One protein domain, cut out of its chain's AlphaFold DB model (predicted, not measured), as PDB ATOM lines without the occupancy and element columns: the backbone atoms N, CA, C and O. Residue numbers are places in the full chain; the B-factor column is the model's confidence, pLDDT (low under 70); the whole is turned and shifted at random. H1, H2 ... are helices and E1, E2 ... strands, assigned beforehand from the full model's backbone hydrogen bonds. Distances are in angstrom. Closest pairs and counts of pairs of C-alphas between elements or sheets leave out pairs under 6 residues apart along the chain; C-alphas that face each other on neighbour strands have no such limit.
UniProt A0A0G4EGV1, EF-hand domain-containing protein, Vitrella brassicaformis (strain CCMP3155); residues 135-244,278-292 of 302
ATOM      1  N   PHE A 135     -38.785  42.773  -8.019       87.44
ATOM      2  CA  PHE A 135     -37.840  43.175  -6.979       87.44
ATOM      3  C   PHE A 135     -38.204  42.635  -5.588       87.44
ATOM      4  O   PHE A 135     -37.326  42.432  -4.757       87.44
ATOM      5  N   GLU A 136     -39.478  42.335  -5.326       85.25
ATOM      6  CA  GLU A 136     -39.891  41.632  -4.104       85.25
ATOM      7  C   GLU A 136     -39.608  40.128  -4.187       85.25
ATOM      8  O   GLU A 136     -39.573  39.454  -3.161       85.25
ATOM      9  N   MET A 137     -39.371  39.580  -5.384       86.56
ATOM     10  CA  MET A 137     -38.916  38.195  -5.519       86.56
ATOM     11  C   MET A 137     -37.497  38.031  -4.979       86.56
ATOM     12  O   MET A 137     -37.206  37.005  -4.367       86.56
ATOM     13  N   ALA A 138     -36.641  39.050  -5.143       88.31
ATOM     14  CA  ALA A 138     -35.267  39.050  -4.632       88.31
ATOM     15  C   ALA A 138     -35.213  38.785  -3.120       88.31
ATOM     16  O   ALA A 138     -34.403  37.977  -2.661       88.31
ATOM     17  N   SER A 139     -36.133  39.371  -2.349       88.81
ATOM     18  CA  SER A 139     -36.190  39.197  -0.892       88.81
ATOM     19  C   SER A 139     -36.885  37.909  -0.437       88.81
ATOM     20  O   SER A 139     -36.790  37.541   0.734       88.81
ATOM     21  N   LYS A 140     -37.560  37.184  -1.338       89.56
ATOM     22  CA  LYS A 140     -38.298  35.962  -0.996       89.56
ATOM     23  C   LYS A 140     -37.425  34.713  -0.999       89.56
ATOM     24  O   LYS A 140     -36.394  34.620  -1.678       89.56
ATOM     25  N   SER A 141     -37.858  33.738  -0.202       90.88
ATOM     26  CA  SER A 141     -37.249  32.412  -0.157       90.88
ATOM     27  C   SER A 141     -37.547  31.646  -1.453       90.88
ATOM     28  O   SER A 141     -38.588  31.850  -2.075       90.88
ATOM     29  N   LEU A 142     -36.655  30.735  -1.862       88.69
ATOM     30  CA  LEU A 142     -36.866  29.931  -3.076       88.69
ATOM     31  C   LEU A 142     -38.161  29.097  -3.000       88.69
ATOM     32  O   LEU A 142     -38.855  28.965  -4.000       88.69
ATOM     33  N   ALA A 143     -38.527  28.621  -1.805       85.25
ATOM     34  CA  ALA A 143     -39.763  27.873  -1.564       85.25
ATOM     35  C   ALA A 143     -41.035  28.715  -1.792       85.25
ATOM     36  O   ALA A 143     -42.071  28.197  -2.209       85.25
ATOM     37  N   ASP A 144     -40.974  30.027  -1.540       86.12
ATOM     38  CA  ASP A 144     -42.082  30.932  -1.853       86.12
ATOM     39  C   ASP A 144     -42.149  31.258  -3.346       86.12
ATOM     40  O   ASP A 144     -43.243  31.429  -3.894       86.12
ATOM     41  N   LEU A 145     -40.989  31.323  -4.005       88.44
ATOM     42  CA  LEU A 145     -40.878  31.578  -5.440       88.44
ATOM     43  C   LEU A 145     -41.339  30.389  -6.281       88.44
ATOM     44  O   LEU A 145     -41.964  30.606  -7.310       88.44
ATOM     45  N   GLU A 146     -41.143  29.153  -5.823       83.56
ATOM     46  CA  GLU A 146     -41.636  27.937  -6.496       83.56
ATOM     47  C   GLU A 146     -43.160  27.955  -6.721       83.56
ATOM     48  O   GLU A 146     -43.695  27.303  -7.613       83.56
ATOM     49  N   ARG A 147     -43.888  28.761  -5.942       82.69
ATOM     50  CA  ARG A 147     -45.338  28.934  -6.085       82.69
ATOM     51  C   ARG A 147     -45.726  29.910  -7.201       82.69
ATOM     52  O   ARG A 147     -46.921  30.122  -7.409       82.69
ATOM     53  N   VAL A 148     -44.770  30.590  -7.835       86.69
ATOM     54  CA  VAL A 148     -45.000  31.481  -8.985       86.69
ATOM     55  C   VAL A 148     -45.136  30.615 -10.237       86.69
ATOM     56  O   VAL A 148     -44.187  29.951 -10.632       86.69
ATOM     57  N   ASP A 149     -46.309  30.629 -10.870       86.81
ATOM     58  CA  ASP A 149     -46.580  29.843 -12.091       86.81
ATOM     59  C   ASP A 149     -46.498  30.713 -13.349       86.81
ATOM     60  O   ASP A 149     -46.179  30.247 -14.444       86.81
ATOM     61  N   SER A 150     -46.755  32.010 -13.209       87.75
ATOM     62  CA  SER A 150     -46.659  32.946 -14.316       87.75
ATOM     63  C   SER A 150     -46.236  34.334 -13.862       87.75
ATOM     64  O   SER A 150     -46.379  34.706 -12.702       87.75
ATOM     65  N   ILE A 151     -45.692  35.111 -14.791       88.62
ATOM     66  CA  ILE A 151     -45.371  36.522 -14.614       88.62
ATOM     67  C   ILE A 151     -46.033  37.278 -15.756       88.62
ATOM     68  O   ILE A 151     -45.790  37.014 -16.929       88.62
ATOM     69  N   TYR A 152     -46.890  38.221 -15.402       86.12
ATOM     70  CA  TYR A 152     -47.485  39.176 -16.309       86.12
ATOM     71  C   TYR A 152     -46.672  40.470 -16.262       86.12
ATOM     72  O   TYR A 152     -46.486  41.078 -15.205       86.12
ATOM     73  N   ILE A 153     -46.148  40.847 -17.420       85.56
ATOM     74  CA  ILE A 153     -45.395  42.072 -17.632       85.56
ATOM     75  C   ILE A 153     -46.307  43.011 -18.409       85.56
ATOM     76  O   ILE A 153     -46.689  42.709 -19.543       85.56
ATOM     77  N   ASP A 154     -46.660  44.125 -17.779       80.88
ATOM     78  CA  ASP A 154     -47.458  45.168 -18.404       80.88
ATOM     79  C   ASP A 154     -46.554  46.265 -18.975       80.88
ATOM     80  O   ASP A 154     -45.436  46.494 -18.510       80.88
ATOM     81  N   ASP A 155     -47.074  46.958 -19.976       74.31
ATOM     82  CA  ASP A 155     -46.493  48.148 -20.579       74.31
ATOM     83  C   ASP A 155     -45.056  48.057 -21.125       74.31
ATOM     84  O   ASP A 155     -44.319  49.048 -21.095       74.31
ATOM     85  N   LEU A 156     -44.657  46.912 -21.689       73.69
ATOM     86  CA  LEU A 156     -43.418  46.805 -22.468       73.69
ATOM     87  C   LEU A 156     -43.514  47.733 -23.675       73.69
ATOM     88  O   LEU A 156     -44.224  47.413 -24.620       73.69
ATOM     89  N   LEU A 157     -42.814  48.866 -23.684       65.25
ATOM     90  CA  LEU A 157     -42.757  49.634 -24.926       65.25
ATOM     91  C   LEU A 157     -41.995  48.823 -25.971       65.25
ATOM     92  O   LEU A 157     -40.938  48.269 -25.691       65.25
ATOM     93  N   ALA A 158     -42.554  48.719 -27.161       66.88
ATOM     94  CA  ALA A 158     -41.832  48.284 -28.337       66.88
ATOM     95  C   ALA A 158     -41.047  49.470 -28.922       66.88
ATOM     96  O   ALA A 158     -41.312  50.629 -28.590       66.88
ATOM     97  N   GLY A 159     -40.083  49.190 -29.806       60.59
ATOM     98  CA  GLY A 159     -39.308  50.228 -30.502       60.59
ATOM     99  C   GLY A 159     -40.191  51.211 -31.287       60.59
ATOM    100  O   GLY A 159     -39.869  52.391 -31.397       60.59
ATOM    101  N   ASN A 160     -41.371  50.764 -31.728       71.69
ATOM    102  CA  ASN A 160     -42.391  51.584 -32.386       71.69
ATOM    103  C   ASN A 160     -43.214  52.479 -31.424       71.69
ATOM    104  O   ASN A 160     -44.097  53.210 -31.870       71.69
ATOM    105  N   GLY A 161     -42.954  52.427 -30.113       74.19
ATOM    106  CA  GLY A 161     -43.686  53.172 -29.088       74.19
ATOM    107  C   GLY A 161     -45.015  52.541 -28.656       74.19
ATOM    108  O   GLY A 161     -45.676  53.087 -27.769       74.19
ATOM    109  N   GLU A 162     -45.409  51.400 -29.230       73.44
ATOM    110  CA  GLU A 162     -46.581  50.653 -28.780       73.44
ATOM    111  C   GLU A 162     -46.319  49.968 -27.447       73.44
ATOM    112  O   GLU A 162     -45.202  49.596 -27.103       73.44
ATOM    113  N   VAL A 163     -47.388  49.801 -26.688       76.50
ATOM    114  CA  VAL A 163     -47.363  49.257 -25.341       76.50
ATOM    115  C   VAL A 163     -47.778  47.790 -25.426       76.50
ATOM    116  O   VAL A 163     -48.937  47.473 -25.684       76.50
ATOM    117  N   LEU A 164     -46.820  46.885 -25.254       71.06
ATOM    118  CA  LEU A 164     -47.020  45.443 -25.304       71.06
ATOM    119  C   LEU A 164     -47.297  44.887 -23.906       71.06
ATOM    120  O   LEU A 164     -46.556  45.116 -22.951       71.06
ATOM    121  N   GLN A 165     -48.342  44.071 -23.814       82.31
ATOM    122  CA  GLN A 165     -48.675  43.296 -22.622       82.31
ATOM    123  C   GLN A 165     -48.295  41.842 -22.855       82.31
ATOM    124  O   GLN A 165     -48.626  41.274 -23.899       82.31
ATOM    125  N   ARG A 166     -47.593  41.219 -21.904       85.75
ATOM    126  CA  ARG A 166     -47.166  39.824 -22.054       85.75
ATOM    127  C   ARG A 166     -47.347  38.999 -20.804       85.75
ATOM    128  O   ARG A 166     -46.997  39.400 -19.700       85.75
ATOM    129  N   PHE A 167     -47.831  37.787 -21.027       87.75
ATOM    130  CA  PHE A 167     -47.958  36.760 -20.015       87.75
ATOM    131  C   PHE A 167     -46.910  35.679 -20.257       87.75
ATOM    132  O   PHE A 167     -46.942  34.992 -21.277       87.75
ATOM    133  N   TYR A 168     -46.001  35.518 -19.305       91.69
ATOM    134  CA  TYR A 168     -44.986  34.480 -19.327       91.69
ATOM    135  C   TYR A 168     -45.354  33.380 -18.346       91.69
ATOM    136  O   TYR A 168     -45.657  33.646 -17.184       91.69
ATOM    137  N   LYS A 169     -45.303  32.131 -18.802       91.12
ATOM    138  CA  LYS A 169     -45.413  30.975 -17.916       91.12
ATOM    139  C   LYS A 169     -44.019  30.616 -17.413       91.12
ATOM    140  O   LYS A 169     -43.107  30.453 -18.223       91.12
ATOM    141  N   VAL A 170     -43.864  30.515 -16.100       92.69
ATOM    142  CA  VAL A 170     -42.589  30.192 -15.457       92.69
ATOM    143  C   VAL A 170     -42.290  28.713 -15.660       92.69
ATOM    144  O   VAL A 170     -43.118  27.859 -15.357       92.69
ATOM    145  N   GLU A 171     -41.110  28.420 -16.194       94.12
ATOM    146  CA  GLU A 171     -40.577  27.064 -16.315       94.12
ATOM    147  C   GLU A 171     -39.701  26.725 -15.106       94.12
ATOM    148  O   GLU A 171     -39.889  25.688 -14.474       94.12
ATOM    149  N   MET A 172     -38.764  27.611 -14.755       93.38
ATOM    150  CA  MET A 172     -37.814  27.371 -13.670       93.38
ATOM    151  C   MET A 172     -37.367  28.681 -13.027       93.38
ATOM    152  O   MET A 172     -37.103  29.662 -13.716       93.38
ATOM    153  N   ILE A 173     -37.215  28.683 -11.703       95.25
ATOM    154  CA  ILE A 173     -36.621  29.797 -10.960       95.25
ATOM    155  C   ILE A 173     -35.328  29.311 -10.319       95.25
ATOM    156  O   ILE A 173     -35.328  28.372  -9.529       95.25
ATOM    157  N   THR A 174     -34.224  29.973 -10.642       96.00
ATOM    158  CA  THR A 174     -32.908  29.721 -10.052       96.00
ATOM    159  C   THR A 174     -32.482  30.945  -9.256       96.00
ATOM    160  O   THR A 174     -32.563  32.060  -9.761       96.00
ATOM    161  N   LYS A 175     -32.007  30.758  -8.022       94.88
ATOM    162  CA  LYS A 175     -31.472  31.842  -7.187       94.88
ATOM    163  C   LYS A 175     -30.012  31.563  -6.850       94.88
ATOM    164  O   LYS A 175     -29.706  30.553  -6.215       94.88
ATOM    165  N   ALA A 176     -29.117  32.454  -7.261       94.00
ATOM    166  CA  ALA A 176     -27.710  32.366  -6.905       94.00
ATOM    167  C   ALA A 176     -27.513  32.829  -5.453       94.00
ATOM    168  O   ALA A 176     -27.856  33.953  -5.099       94.00
ATOM    169  N   LYS A 177     -26.942  31.970  -4.596       90.19
ATOM    170  CA  LYS A 177     -26.717  32.300  -3.174       90.19
ATOM    171  C   LYS A 177     -25.729  33.454  -2.967       90.19
ATOM    172  O   LYS A 177     -25.820  34.129  -1.954       90.19
ATOM    173  N   ALA A 178     -24.782  33.636  -3.889       91.69
ATOM    174  CA  ALA A 178     -23.686  34.591  -3.736       91.69
ATOM    175  C   ALA A 178     -24.027  36.012  -4.214       91.69
ATOM    176  O   ALA A 178     -23.537  36.969  -3.630       91.69
ATOM    177  N   SER A 179     -24.842  36.151  -5.264       87.44
ATOM    178  CA  SER A 179     -25.125  37.444  -5.906       87.44
ATOM    179  C   SER A 179     -26.543  37.963  -5.669       87.44
ATOM    180  O   SER A 179     -26.889  39.011  -6.190       87.44
ATOM    181  N   GLU A 180     -27.387  37.224  -4.938       87.94
ATOM    182  CA  GLU A 180     -28.838  37.466  -4.830       87.94
ATOM    183  C   GLU A 180     -29.585  37.530  -6.182       87.94
ATOM    184  O   GLU A 180     -30.786  37.799  -6.209       87.94
ATOM    185  N   ASN A 181     -28.920  37.197  -7.294       93.31
ATOM    186  CA  ASN A 181     -29.526  37.193  -8.620       93.31
ATOM    187  C   ASN A 181     -30.535  36.051  -8.737       93.31
ATOM    188  O   ASN A 181     -30.240  34.888  -8.424       93.31
ATOM    189  N   ILE A 182     -31.718  36.383  -9.244       95.44
ATOM    190  CA  ILE A 182     -32.762  35.421  -9.573       95.44
ATOM    191  C   ILE A 182     -32.872  35.331 -11.086       95.44
ATOM    192  O   ILE A 182     -33.114  36.325 -11.758       95.44
ATOM    193  N   LYS A 183     -32.751  34.122 -11.621       96.25
ATOM    194  CA  LYS A 183     -33.026  33.816 -13.020       96.25
ATOM    195  C   LYS A 183     -34.352  33.075 -13.112       96.25
ATOM    196  O   LYS A 183     -34.473  31.962 -12.605       96.25
ATOM    197  N   VAL A 184     -35.335  33.685 -13.760       95.81
ATOM    198  CA  VAL A 184     -36.641  33.088 -14.051       95.81
ATOM    199  C   VAL A 184     -36.662  32.682 -15.519       95.81
ATOM    200  O   VAL A 184     -36.765  33.537 -16.389       95.81
ATOM    201  N   ALA A 185     -36.538  31.392 -15.803       96.56
ATOM    202  CA  ALA A 185     -36.726  30.846 -17.141       96.56
ATOM    203  C   ALA A 185     -38.219  30.682 -17.438       96.56
ATOM    204  O   ALA A 185     -38.990  30.240 -16.579       96.56
ATOM    205  N   PHE A 186     -38.623  31.028 -18.656       96.25
ATOM    206  CA  PHE A 186     -39.990  30.918 -19.139       96.25
ATOM    207  C   PHE A 186     -40.106  29.869 -20.240       96.25
ATOM    208  O   PHE A 186     -39.181  29.647 -21.024       96.25
ATOM    209  N   PHE A 187     -41.304  29.298 -20.370       93.56
ATOM    210  CA  PHE A 187     -41.630  28.467 -21.525       93.56
ATOM    211  C   PHE A 187     -41.468  29.281 -22.817       93.56
ATOM    212  O   PHE A 187     -42.073  30.342 -22.965       93.56
ATOM    213  N   GLY A 188     -40.670  28.769 -23.756       93.56
ATOM    214  CA  GLY A 188     -40.303  29.465 -24.998       93.56
ATOM    215  C   GLY A 188     -38.835  29.890 -25.064       93.56
ATOM    216  O   GLY A 188     -38.391  30.347 -26.111       93.56
ATOM    217  N   GLY A 189     -38.074  29.694 -23.983       95.88
ATOM    218  CA  GLY A 189     -36.636  29.967 -23.931       95.88
ATOM    219  C   GLY A 189     -36.283  31.383 -23.478       95.88
ATOM    220  O   GLY A 189     -35.108  31.657 -23.238       95.88
ATOM    221  N   ASP A 190     -37.273  32.262 -23.320       96.00
ATOM    222  CA  ASP A 190     -37.097  33.579 -22.707       96.00
ATOM    223  C   ASP A 190     -36.719  33.413 -21.228       96.00
ATOM    224  O   ASP A 190     -37.155  32.472 -20.561       96.00
ATOM    225  N   TYR A 191     -35.934  34.335 -20.676       96.81
ATOM    226  CA  TYR A 191     -35.697  34.367 -19.234       96.81
ATOM    227  C   TYR A 191     -35.581  35.795 -18.705       96.81
ATOM    228  O   TYR A 191     -35.137  36.702 -19.403       96.81
ATOM    229  N   LEU A 192     -35.981  35.991 -17.453       95.06
ATOM    230  CA  LEU A 192     -35.854  37.241 -16.717       95.06
ATOM    231  C   LEU A 192     -34.752  37.090 -15.670       95.06
ATOM    232  O   LEU A 192     -34.845  36.235 -14.790       95.06
ATOM    233  N   GLU A 193     -33.720  37.917 -15.750       95.50
ATOM    234  CA  GLU A 193     -32.715  38.041 -14.702       95.50
ATOM    235  C   GLU A 193     -33.062  39.230 -13.815       95.50
ATOM    236  O   GLU A 193     -33.146  40.358 -14.285       95.50
ATOM    237  N   VAL A 194     -33.299  38.974 -12.535       94.31
ATOM    238  CA  VAL A 194     -33.692  39.970 -11.543       94.31
ATOM    239  C   VAL A 194     -32.556  40.142 -10.546       94.31
ATOM    240  O   VAL A 194     -32.155  39.188  -9.877       94.31
ATOM    241  N   THR A 195     -32.073  41.373 -10.427       93.31
ATOM    242  CA  THR A 195     -31.168  41.839  -9.376       93.31
ATOM    243  C   THR A 195     -31.912  42.805  -8.449       93.31
ATOM    244  O   THR A 195     -33.069  43.168  -8.686       93.31
ATOM    245  N   SER A 196     -31.265  43.233  -7.365       91.38
ATOM    246  CA  SER A 196     -31.805  44.255  -6.458       91.38
ATOM    247  C   SER A 196     -32.022  45.608  -7.147       91.38
ATOM    248  O   SER A 196     -32.888  46.375  -6.728       91.38
ATOM    249  N   GLU A 197     -31.268  45.894  -8.208       91.69
ATOM    250  CA  GLU A 197     -31.261  47.186  -8.898       91.69
ATOM    251  C   GLU A 197     -32.030  47.169 -10.217       91.69
ATOM    252  O   GLU A 197     -32.621  48.182 -10.588       91.69
ATOM    253  N   ARG A 198     -32.039  46.043 -10.937       92.00
ATOM    254  CA  ARG A 198     -32.684  45.946 -12.248       92.00
ATOM    255  C   ARG A 198     -33.197  44.548 -12.556       92.00
ATOM    256  O   ARG A 198     -32.692  43.561 -12.038       92.00
ATOM    257  N   ALA A 199     -34.190  44.457 -13.428       92.00
ATOM    258  CA  ALA A 199     -34.632  43.208 -14.022       92.00
ATOM    259  C   ALA A 199     -34.496  43.285 -15.548       92.00
ATOM    260  O   ALA A 199     -34.996  44.215 -16.175       92.00
ATOM    261  N   LEU A 200     -33.786  42.327 -16.138       92.25
ATOM    262  CA  LEU A 200     -33.480  42.251 -17.563       92.25
ATOM    263  C   LEU A 200     -34.195  41.049 -18.173       92.25
ATOM    264  O   LEU A 200     -33.986  39.911 -17.753       92.25
ATOM    265  N   LEU A 201     -35.053  41.303 -19.155       93.12
ATOM    266  CA  LEU A 201     -35.741  40.265 -19.912       93.12
ATOM    267  C   LEU A 201     -34.933  39.933 -21.165       93.12
ATOM    268  O   LEU A 201     -34.709  40.804 -22.004       93.12
ATOM    269  N   PHE A 202     -34.564  38.669 -21.320       94.69
ATOM    270  CA  PHE A 202     -33.807  38.152 -22.449       94.69
ATOM    271  C   PHE A 202     -34.655  37.199 -23.292       94.69
ATOM    272  O   PHE A 202     -35.417  36.392 -22.758       94.69
ATOM    273  N   ARG A 203     -34.478  37.265 -24.613       94.12
ATOM    274  CA  ARG A 203     -35.073  36.350 -25.600       94.12
ATOM    275  C   ARG A 203     -33.974  35.608 -26.358       94.12
ATOM    276  O   ARG A 203     -32.936  36.221 -26.611       94.12
ATOM    277  N   PRO A 204     -34.169  34.340 -26.763       96.12
ATOM    278  CA  PRO A 204     -33.257  33.662 -27.676       96.12
ATOM    279  C   PRO A 204     -33.009  34.486 -28.943       96.12
ATOM    280  O   PRO A 204     -33.932  35.067 -29.517       96.12
ATOM    281  N   LYS A 205     -31.754  34.537 -29.385       95.50
ATOM    282  CA  LYS A 205     -31.349  35.306 -30.558       95.50
ATOM    283  C   LYS A 205     -32.089  34.802 -31.805       95.50
ATOM    284  O   LYS A 205     -31.905  33.638 -32.170       95.50
ATOM    285  N   PRO A 206     -32.906  35.638 -32.474       93.19
ATOM    286  CA  PRO A 206     -33.541  35.243 -33.722       93.19
ATOM    287  C   PRO A 206     -32.484  35.143 -34.830       93.19
ATOM    288  O   PRO A 206     -31.382  35.686 -34.711       93.19
ATOM    289  N   ALA A 207     -32.818  34.465 -35.930       94.06
ATOM    290  CA  ALA A 207     -31.904  34.282 -37.062       94.06
ATOM    291  C   ALA A 207     -31.405  35.618 -37.652       94.06
ATOM    292  O   ALA A 207     -30.275  35.700 -38.124       94.06
ATOM    293  N   GLU A 208     -32.225  36.667 -37.560       91.38
ATOM    294  CA  GLU A 208     -31.943  38.025 -38.048       91.38
ATOM    295  C   GLU A 208     -30.982  38.818 -37.138       91.38
ATOM    296  O   GLU A 208     -30.487  39.876 -37.518       91.38
ATOM    297  N   GLY A 209     -30.650  38.292 -35.954       91.00
ATOM    298  CA  GLY A 209     -29.810  38.967 -34.965       91.00
ATOM    299  C   GLY A 209     -30.592  39.828 -33.966       91.00
ATOM    300  O   GLY A 209     -31.811  39.902 -33.997       91.00
ATOM    301  N   CYS A 210     -29.881  40.446 -33.020       87.50
ATOM    302  CA  CYS A 210     -30.480  41.206 -31.911       87.50
ATOM    303  C   CYS A 210     -30.734  42.694 -32.224       87.50
ATOM    304  O   CYS A 210     -30.936  43.473 -31.294       87.50
ATOM    305  N   GLY A 211     -30.657  43.100 -33.496       86.56
ATOM    306  CA  GLY A 211     -30.634  44.517 -33.864       86.56
ATOM    307  C   GLY A 211     -29.413  45.265 -33.311       86.56
ATOM    308  O   GLY A 211     -28.396  44.657 -32.952       86.56
ATOM    309  N   GLU A 212     -29.509  46.594 -33.232       81.38
ATOM    310  CA  GLU A 212     -28.437  47.473 -32.722       81.38
ATOM    311  C   GLU A 212     -28.302  47.473 -31.184       81.38
ATOM    312  O   GLU A 212     -27.315  47.963 -30.630       81.38
ATOM    313  N   ALA A 213     -29.260  46.878 -30.471       72.00
ATOM    314  CA  ALA A 213     -29.312  46.853 -29.014       72.00
ATOM    315  C   ALA A 213     -28.324  45.834 -28.409       72.00
ATOM    316  O   ALA A 213     -28.691  44.715 -28.047       72.00
ATOM    317  N   LYS A 214     -27.053  46.221 -28.259       73.81
ATOM    318  CA  LYS A 214     -26.057  45.448 -27.498       73.81
ATOM    319  C   LYS A 214     -25.888  46.021 -26.092       73.81
ATOM    320  O   LYS A 214     -25.182  47.009 -25.909       73.81
ATOM    321  N   ALA A 215     -26.487  45.380 -25.089       78.00
ATOM    322  CA  ALA A 215     -26.079  45.603 -23.703       78.00
ATOM    323  C   ALA A 215     -24.738  44.895 -23.456       78.00
ATOM    324  O   ALA A 215     -24.552  43.762 -23.910       78.00
ATOM    325  N   ALA A 216     -23.822  45.549 -22.733       78.94
ATOM    326  CA  ALA A 216     -22.473  45.038 -22.459       78.94
ATOM    327  C   ALA A 216     -22.467  43.654 -21.777       78.94
ATOM    328  O   ALA A 216     -21.534  42.883 -21.973       78.94
ATOM    329  N   ASP A 217     -23.544  43.324 -21.060       86.00
ATOM    330  CA  ASP A 217     -23.671  42.109 -20.251       86.00
ATOM    331  C   ASP A 217     -24.591  41.049 -20.889       86.00
ATOM    332  O   ASP A 217     -25.140  40.200 -20.189       86.00
ATOM    333  N   THR A 218     -24.835  41.106 -22.204       90.25
ATOM    334  CA  THR A 218     -25.759  40.164 -22.864       90.25
ATOM    335  C   THR A 218     -25.103  38.790 -23.042       90.25
ATOM    336  O   THR A 218     -24.078  38.710 -23.722       90.25
ATOM    337  N   PRO A 219     -25.685  37.695 -22.514       93.50
ATOM    338  CA  PRO A 219     -25.142  36.359 -22.734       93.50
ATOM    339  C   PRO A 219     -25.199  35.936 -24.204       93.50
ATOM    340  O   PRO A 219     -26.146  36.265 -24.926       93.50
ATOM    341  N   ASP A 220     -24.205  35.158 -24.634       94.81
ATOM    342  CA  ASP A 220     -24.149  34.635 -25.997       94.81
ATOM    343  C   ASP A 220     -25.424  33.852 -26.345       94.81
ATOM    344  O   ASP A 220     -25.863  32.966 -25.611       94.81
ATOM    345  N   GLY A 221     -26.026  34.184 -27.489       94.69
ATOM    346  CA  GLY A 221     -27.249  33.536 -27.972       94.69
ATOM    347  C   GLY A 221     -28.557  34.145 -27.463       94.69
ATOM    348  O   GLY A 221     -29.616  33.630 -27.813       94.69
ATOM    349  N   TYR A 222     -28.511  35.252 -26.720       95.38
ATOM    350  CA  TYR A 222     -29.699  35.972 -26.258       95.38
ATOM    351  C   TYR A 222     -29.680  37.449 -26.670       95.38
ATOM    352  O   TYR A 222     -28.629  38.013 -26.959       95.38
ATOM    353  N   CYS A 223     -30.858  38.070 -26.706       93.44
ATOM    354  CA  CYS A 223     -31.055  39.495 -26.957       93.44
ATOM    355  C   CYS A 223     -31.795  40.134 -25.774       93.44
ATOM    356  O   CYS A 223     -32.802  39.566 -25.331       93.44
ATOM    357  N   PRO A 224     -31.357  41.303 -25.271       92.19
ATOM    358  CA  PRO A 224     -32.097  42.034 -24.254       92.19
ATOM    359  C   PRO A 224     -33.353  42.642 -24.888       92.19
ATOM    360  O   PRO A 224     -33.280  43.356 -25.882       92.19
ATOM    361  N   VAL A 225     -34.518  42.336 -24.322       88.69
ATOM    362  CA  VAL A 225     -35.819  42.836 -24.792       88.69
ATOM    363  C   VAL A 225     -36.276  44.024 -23.953       88.69
ATOM    364  O   VAL A 225     -36.818  44.987 -24.485       88.69
ATOM    365  N   ALA A 226     -36.085  43.955 -22.637       87.50
ATOM    366  CA  ALA A 226     -36.520  45.000 -21.722       87.50
ATOM    367  C   ALA A 226     -35.608  45.083 -20.502       87.50
ATOM    368  O   ALA A 226     -35.135  44.060 -20.004       87.50
ATOM    369  N   GLU A 227     -35.417  46.301 -20.008       88.44
ATOM    370  CA  GLU A 227     -34.730  46.597 -18.758       88.44
ATOM    371  C   GLU A 227     -35.689  47.312 -17.814       88.44
ATOM    372  O   GLU A 227     -36.381  48.256 -18.174       88.44
ATOM    373  N   ILE A 228     -35.749  46.855 -16.576       86.12
ATOM    374  CA  ILE A 228     -36.660  47.378 -15.570       86.12
ATOM    375  C   ILE A 228     -35.783  47.849 -14.440       86.12
ATOM    376  O   ILE A 228     -35.118  47.032 -13.813       86.12
ATOM    377  N   VAL A 229     -35.762  49.143 -14.171       87.88
ATOM    378  CA  VAL A 229     -34.898  49.687 -13.122       87.88
ATOM    379  C   VAL A 229     -35.706  49.794 -11.834       87.88
ATOM    380  O   VAL A 229     -36.836  50.292 -11.829       87.88
ATOM    381  N   ASN A 230     -35.137  49.327 -10.723       85.88
ATOM    382  CA  ASN A 230     -35.697  49.485  -9.386       85.88
ATOM    383  C   ASN A 230     -35.504  50.932  -8.918       85.88
ATOM    384  O   ASN A 230     -34.655  51.250  -8.090       85.88
ATOM    385  N   GLY A 231     -36.294  51.829  -9.491       84.56
ATOM    386  CA  GLY A 231     -36.272  53.250  -9.190       84.56
ATOM    387  C   GLY A 231     -37.670  53.862  -9.256       84.56
ATOM    388  O   GLY A 231     -38.629  53.180  -9.637       84.56
ATOM    389  N   PRO A 232     -37.811  55.140  -8.863       77.81
ATOM    390  CA  PRO A 232     -39.032  55.892  -9.133       77.81
ATOM    391  C   PRO A 232     -39.312  55.853 -10.641       77.81
ATOM    392  O   PRO A 232     -38.410  56.103 -11.439       77.81
ATOM    393  N   ASP A 233     -40.541  55.499 -11.033       72.75
ATOM    394  CA  ASP A 233     -40.922  55.496 -12.449       72.75
ATOM    395  C   ASP A 233     -40.754  56.943 -12.958       72.75
ATOM    396  O   ASP A 233     -41.410  57.847 -12.432       72.75
ATOM    397  N   PRO A 234     -39.887  57.219 -13.952       67.88
ATOM    398  CA  PRO A 234     -39.699  58.581 -14.456       67.88
ATOM    399  C   PRO A 234     -41.010  59.177 -14.998       67.88
ATOM    400  O   PRO A 234     -41.172  60.395 -15.080       67.88
ATOM    401  N   ARG A 235     -41.990  58.325 -15.328       67.25
ATOM    402  CA  ARG A 235     -43.338  58.733 -15.730       67.25
ATOM    403  C   ARG A 235     -44.236  59.059 -14.547       67.25
ATOM    404  O   ARG A 235     -45.165  59.839 -14.726       67.25
ATOM    405  N   GLU A 236     -43.976  58.526 -13.354       70.44
ATOM    406  CA  GLU A 236     -44.760  58.844 -12.155       70.44
ATOM    407  C   GLU A 236     -44.708  60.340 -11.859       70.44
ATOM    408  O   GLU A 236     -45.709  60.908 -11.437       70.44
ATOM    409  N   GLU A 237     -43.589  61.012 -12.137       71.44
ATOM    410  CA  GLU A 237     -43.506  62.461 -11.974       71.44
ATOM    411  C   GLU A 237     -44.413  63.199 -12.972       71.44
ATOM    412  O   GLU A 237     -45.118  64.140 -12.602       71.44
ATOM    413  N   GLN A 238     -44.496  62.726 -14.221       68.94
ATOM    414  CA  GLN A 238     -45.428  63.273 -15.212       68.94
ATOM    415  C   GLN A 238     -46.890  62.974 -14.855       68.94
ATOM    416  O   GLN A 238     -47.754  63.840 -14.995       68.94
ATOM    417  N   THR A 239     -47.184  61.770 -14.360       66.12
ATOM    418  CA  THR A 239     -48.529  61.374 -13.936       66.12
ATOM    419  C   THR A 239     -48.954  62.114 -12.671       66.12
ATOM    420  O   THR A 239     -50.077  62.602 -12.623       66.12
ATOM    421  N   ARG A 240     -48.063  62.315 -11.692       62.34
ATOM    422  CA  ARG A 240     -48.313  63.161 -10.512       62.34
ATOM    423  C   ARG A 240     -48.572  64.611 -10.901       62.34
ATOM    424  O   ARG A 240     -49.506  65.203 -10.371       62.34
ATOM    425  N   ARG A 241     -47.836  65.164 -11.874       62.28
ATOM    426  CA  ARG A 241     -48.116  66.508 -12.420       62.28
ATOM    427  C   ARG A 241     -49.501  66.601 -13.077       62.28
ATOM    428  O   ARG A 241     -50.142  67.640 -12.963       62.28
ATOM    429  N   ARG A 242     -49.985  65.526 -13.713       55.88
ATOM    430  CA  ARG A 242     -51.337  65.457 -14.312       55.88
ATOM    431  C   ARG A 242     -52.453  65.174 -13.295       55.88
ATOM    432  O   ARG A 242     -53.564  65.662 -13.459       55.88
ATOM    433  N   LEU A 243     -52.179  64.399 -12.247       49.53
ATOM    434  CA  LEU A 243     -53.156  64.050 -11.206       49.53
ATOM    435  C   LEU A 243     -53.308  65.147 -10.149       49.53
ATOM    436  O   LEU A 243     -54.391  65.309  -9.598       49.53
ATOM    437  N   ALA A 244     -52.280  65.972  -9.922       52.31
ATOM    438  CA  ALA A 244     -52.378  67.155  -9.062       52.31
ATOM    439  C   ALA A 244     -53.443  68.167  -9.540       52.31
ATOM    440  O   ALA A 244     -53.856  69.033  -8.776       52.31
ATOM    441  N   GLY A 278     -34.800  48.382 -29.773       51.84
ATOM    442  CA  GLY A 278     -34.562  49.241 -28.615       51.84
ATOM    443  C   GLY A 278     -34.590  48.475 -27.292       51.84
ATOM    444  O   GLY A 278     -35.465  47.640 -27.075       51.84
ATOM    445  N   ILE A 279     -33.654  48.775 -26.384       48.56
ATOM    446  CA  ILE A 279     -33.796  48.400 -24.968       48.56
ATOM    447  C   ILE A 279     -34.800  49.367 -24.355       48.56
ATOM    448  O   ILE A 279     -34.606  50.582 -24.390       48.56
ATOM    449  N   VAL A 280     -35.872  48.831 -23.785       54.81
ATOM    450  CA  VAL A 280     -36.924  49.649 -23.189       54.81
ATOM    451  C   VAL A 280     -36.812  49.648 -21.677       54.81
ATOM    452  O   VAL A 280     -36.850  48.589 -21.054       54.81
ATOM    453  N   SER A 281     -36.713  50.853 -21.106       50.31
ATOM    454  CA  SER A 281     -36.722  51.077 -19.663       50.31
ATOM    455  C   SER A 281     -38.153  51.102 -19.121       50.31
ATOM    456  O   SER A 281     -38.972  51.932 -19.528       50.31
ATOM    457  N   LEU A 282     -38.446  50.201 -18.187       51.78
ATOM    458  CA  LEU A 282     -39.721  50.115 -17.481       51.78
ATOM    459  C   LEU A 282     -39.565  50.548 -16.021       51.78
ATOM    460  O   LEU A 282     -38.620  50.160 -15.334       51.78
ATOM    461  N   GLY A 283     -40.519  51.346 -15.534       53.72
ATOM    462  CA  GLY A 283     -40.604  51.733 -14.127       53.72
ATOM    463  C   GLY A 283     -41.113  50.600 -13.223       53.72
ATOM    464  O   GLY A 283     -41.717  49.627 -13.674       53.72
ATOM    465  N   ARG A 284     -40.913  50.756 -11.908       44.53
ATOM    466  CA  ARG A 284     -41.174  49.745 -10.862       44.53
ATOM    467  C   ARG A 284     -42.630  49.245 -10.754       44.53
ATOM    468  O   ARG A 284     -42.869  48.197 -10.153       44.53
ATOM    469  N   SER A 285     -43.607  49.966 -11.301       45.94
ATOM    470  CA  SER A 285     -45.036  49.815 -10.979       45.94
ATOM    471  C   SER A 285     -45.821  48.762 -11.783       45.94
ATOM    472  O   SER A 285     -47.036  48.682 -11.611       45.94
ATOM    473  N   ARG A 286     -45.190  47.969 -12.667       61.28
ATOM    474  CA  ARG A 286     -45.934  47.330 -13.786       61.28
ATOM    475  C   ARG A 286     -45.699  45.837 -14.003       61.28
ATOM    476  O   ARG A 286     -45.953  45.300 -15.076       61.28
ATOM    477  N   PHE A 287     -45.249  45.152 -12.963       51.31
ATOM    478  CA  PHE A 287     -44.990  43.720 -13.006       51.31
ATOM    479  C   PHE A 287     -45.867  42.974 -12.021       51.31
ATOM    480  O   PHE A 287     -46.019  43.375 -10.867       51.31
ATOM    481  N   PHE A 288     -46.407  41.857 -12.486       59.97
ATOM    482  CA  PHE A 288     -47.408  41.097 -11.770       59.97
ATOM    483  C   PHE A 288     -47.035  39.618 -11.824       59.97
ATOM    484  O   PHE A 288     -47.310  38.927 -12.797       59.97
ATOM    485  N   ALA A 289     -46.425  39.090 -10.770       53.53
ATOM    486  CA  ALA A 289     -46.327  37.641 -10.621       53.53
ATOM    487  C   ALA A 289     -47.707  37.044 -10.316       53.53
ATOM    488  O   ALA A 289     -48.417  37.527  -9.436       53.53
ATOM    489  N   GLN A 290     -48.089  35.975 -11.006       53.84
ATOM    490  CA  GLN A 290     -49.236  35.159 -10.660       53.84
ATOM    491  C   GLN A 290     -48.775  33.842 -10.036       53.84
ATOM    492  O   GLN A 290     -48.078  33.014 -10.622       53.84
ATOM    493  N   HIS A 291     -49.208  33.652  -8.796       48.97
ATOM    494  CA  HIS A 291     -48.979  32.434  -8.046       48.97
ATOM    495  C   HIS A 291     -50.099  31.424  -8.308       48.97
ATOM    496  O   HIS A 291     -51.280  31.766  -8.198       48.97
ATOM    497  N   GLN A 292     -49.740  30.169  -8.583       49.12
ATOM    498  CA  GLN A 292     -50.661  29.040  -8.463       49.12
ATOM    499  C   GLN A 292     -50.154  28.103  -7.372       49.12
ATOM    500  O   GLN A 292     -49.191  27.369  -7.556       49.12
TER     501      GLN A 292
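This is residues 135 to 244 and 278 to 292 of the 302 residues of the protein "EF-hand domain-containing protein" of Vitrella brassicaformis (strain CCMP3155) (UniProt A0A0G4EGV1). Picture one sheet of eight strands, curled like part of a barrel and folded back on itself, so that E7, E6, E5, E4 and E3 face E1 and E8 with E2 as the hinge. The short helices H1 and H2 lie at one end of this fold, the long loop of residues 205 to 221 lies at the other, and most of H3 sticks out as an arm, with residues 237 to 244 standing free. The printed part has 125 residues, with the elements in the order H1 H2 E1 E2 E3 E4 E5 E6 H3 E7 E8; its class is mixed, helices and strands. The mixed sheet runs E7 E6 E5 E4 E3 E2 E1 E8. The whole is compact, with a radius of gyration of the C-alphas of 15.0 A and spans of 42 by 37 by 27 A.

Find C-alpha 135 at (-37.840, 43.175, -6.979), where H1, residues 135 to 139, begins; H2, residues 142 to 145, follows. E1 is residues 148 to 157, 24.3 A long, and E2 is residues 163 to 175, 29.8 A, bending by 82 degrees at residue 171. Next come E3, residues 182 to 186, E4, residues 191 to 194, and E5, residues 198 to 204, 19.7 A. E6, residues 222 to 229, is also 19.7 A and bends by 58 degrees at residue 225. H3, residues 234 to 243, runs 14.9 A. Beyond the cut, look for E7, residues 280 to 282, and E8, residues 287 to 291, ending at C-alpha 291, (-48.979, 32.434, -8.046).

E1 to E6 form a meander, each strand the antiparallel neighbour of the one before. Staggered pairing sets residues 163 to 169 of E2 beside E1, where N 166 and O 153 are 2.9 A apart, and residues 170 to 175 beside E3, where N 174 and O 183 are 2.8 A apart. At the edges, E7 is parallel to E6, with N 282 and O 227 2.8 A apart, and E8 is antiparallel to E1, with N 152 and O 288 2.7 A apart. H1 is on the sheet at a height of 6.6 A, only just over none of its strands, with 2 C-alphas falling on E3; H2 only grazes the sheet, and H3 is not on it. Of O i to N i+4 pairs, H1 has 0 of 1 within hydrogen-bond range, beside 1 of 2 O i to N i+3 pairs, H3 has 5 of 6, and H2 is too short for any.

The farthest C-alphas, those of Ala 207 and Ala 244, are 47.8 A apart. Residues 245 to 277 are not printed, and C-alphas 244 and 278 are 31.9 A apart across this cut. The link from E5 to E6 is long. Mean pLDDT of the printed part is 81.3; it is under 70 at residues 157 to 159, 234 to 235, 238 to 244 and 278 to 292.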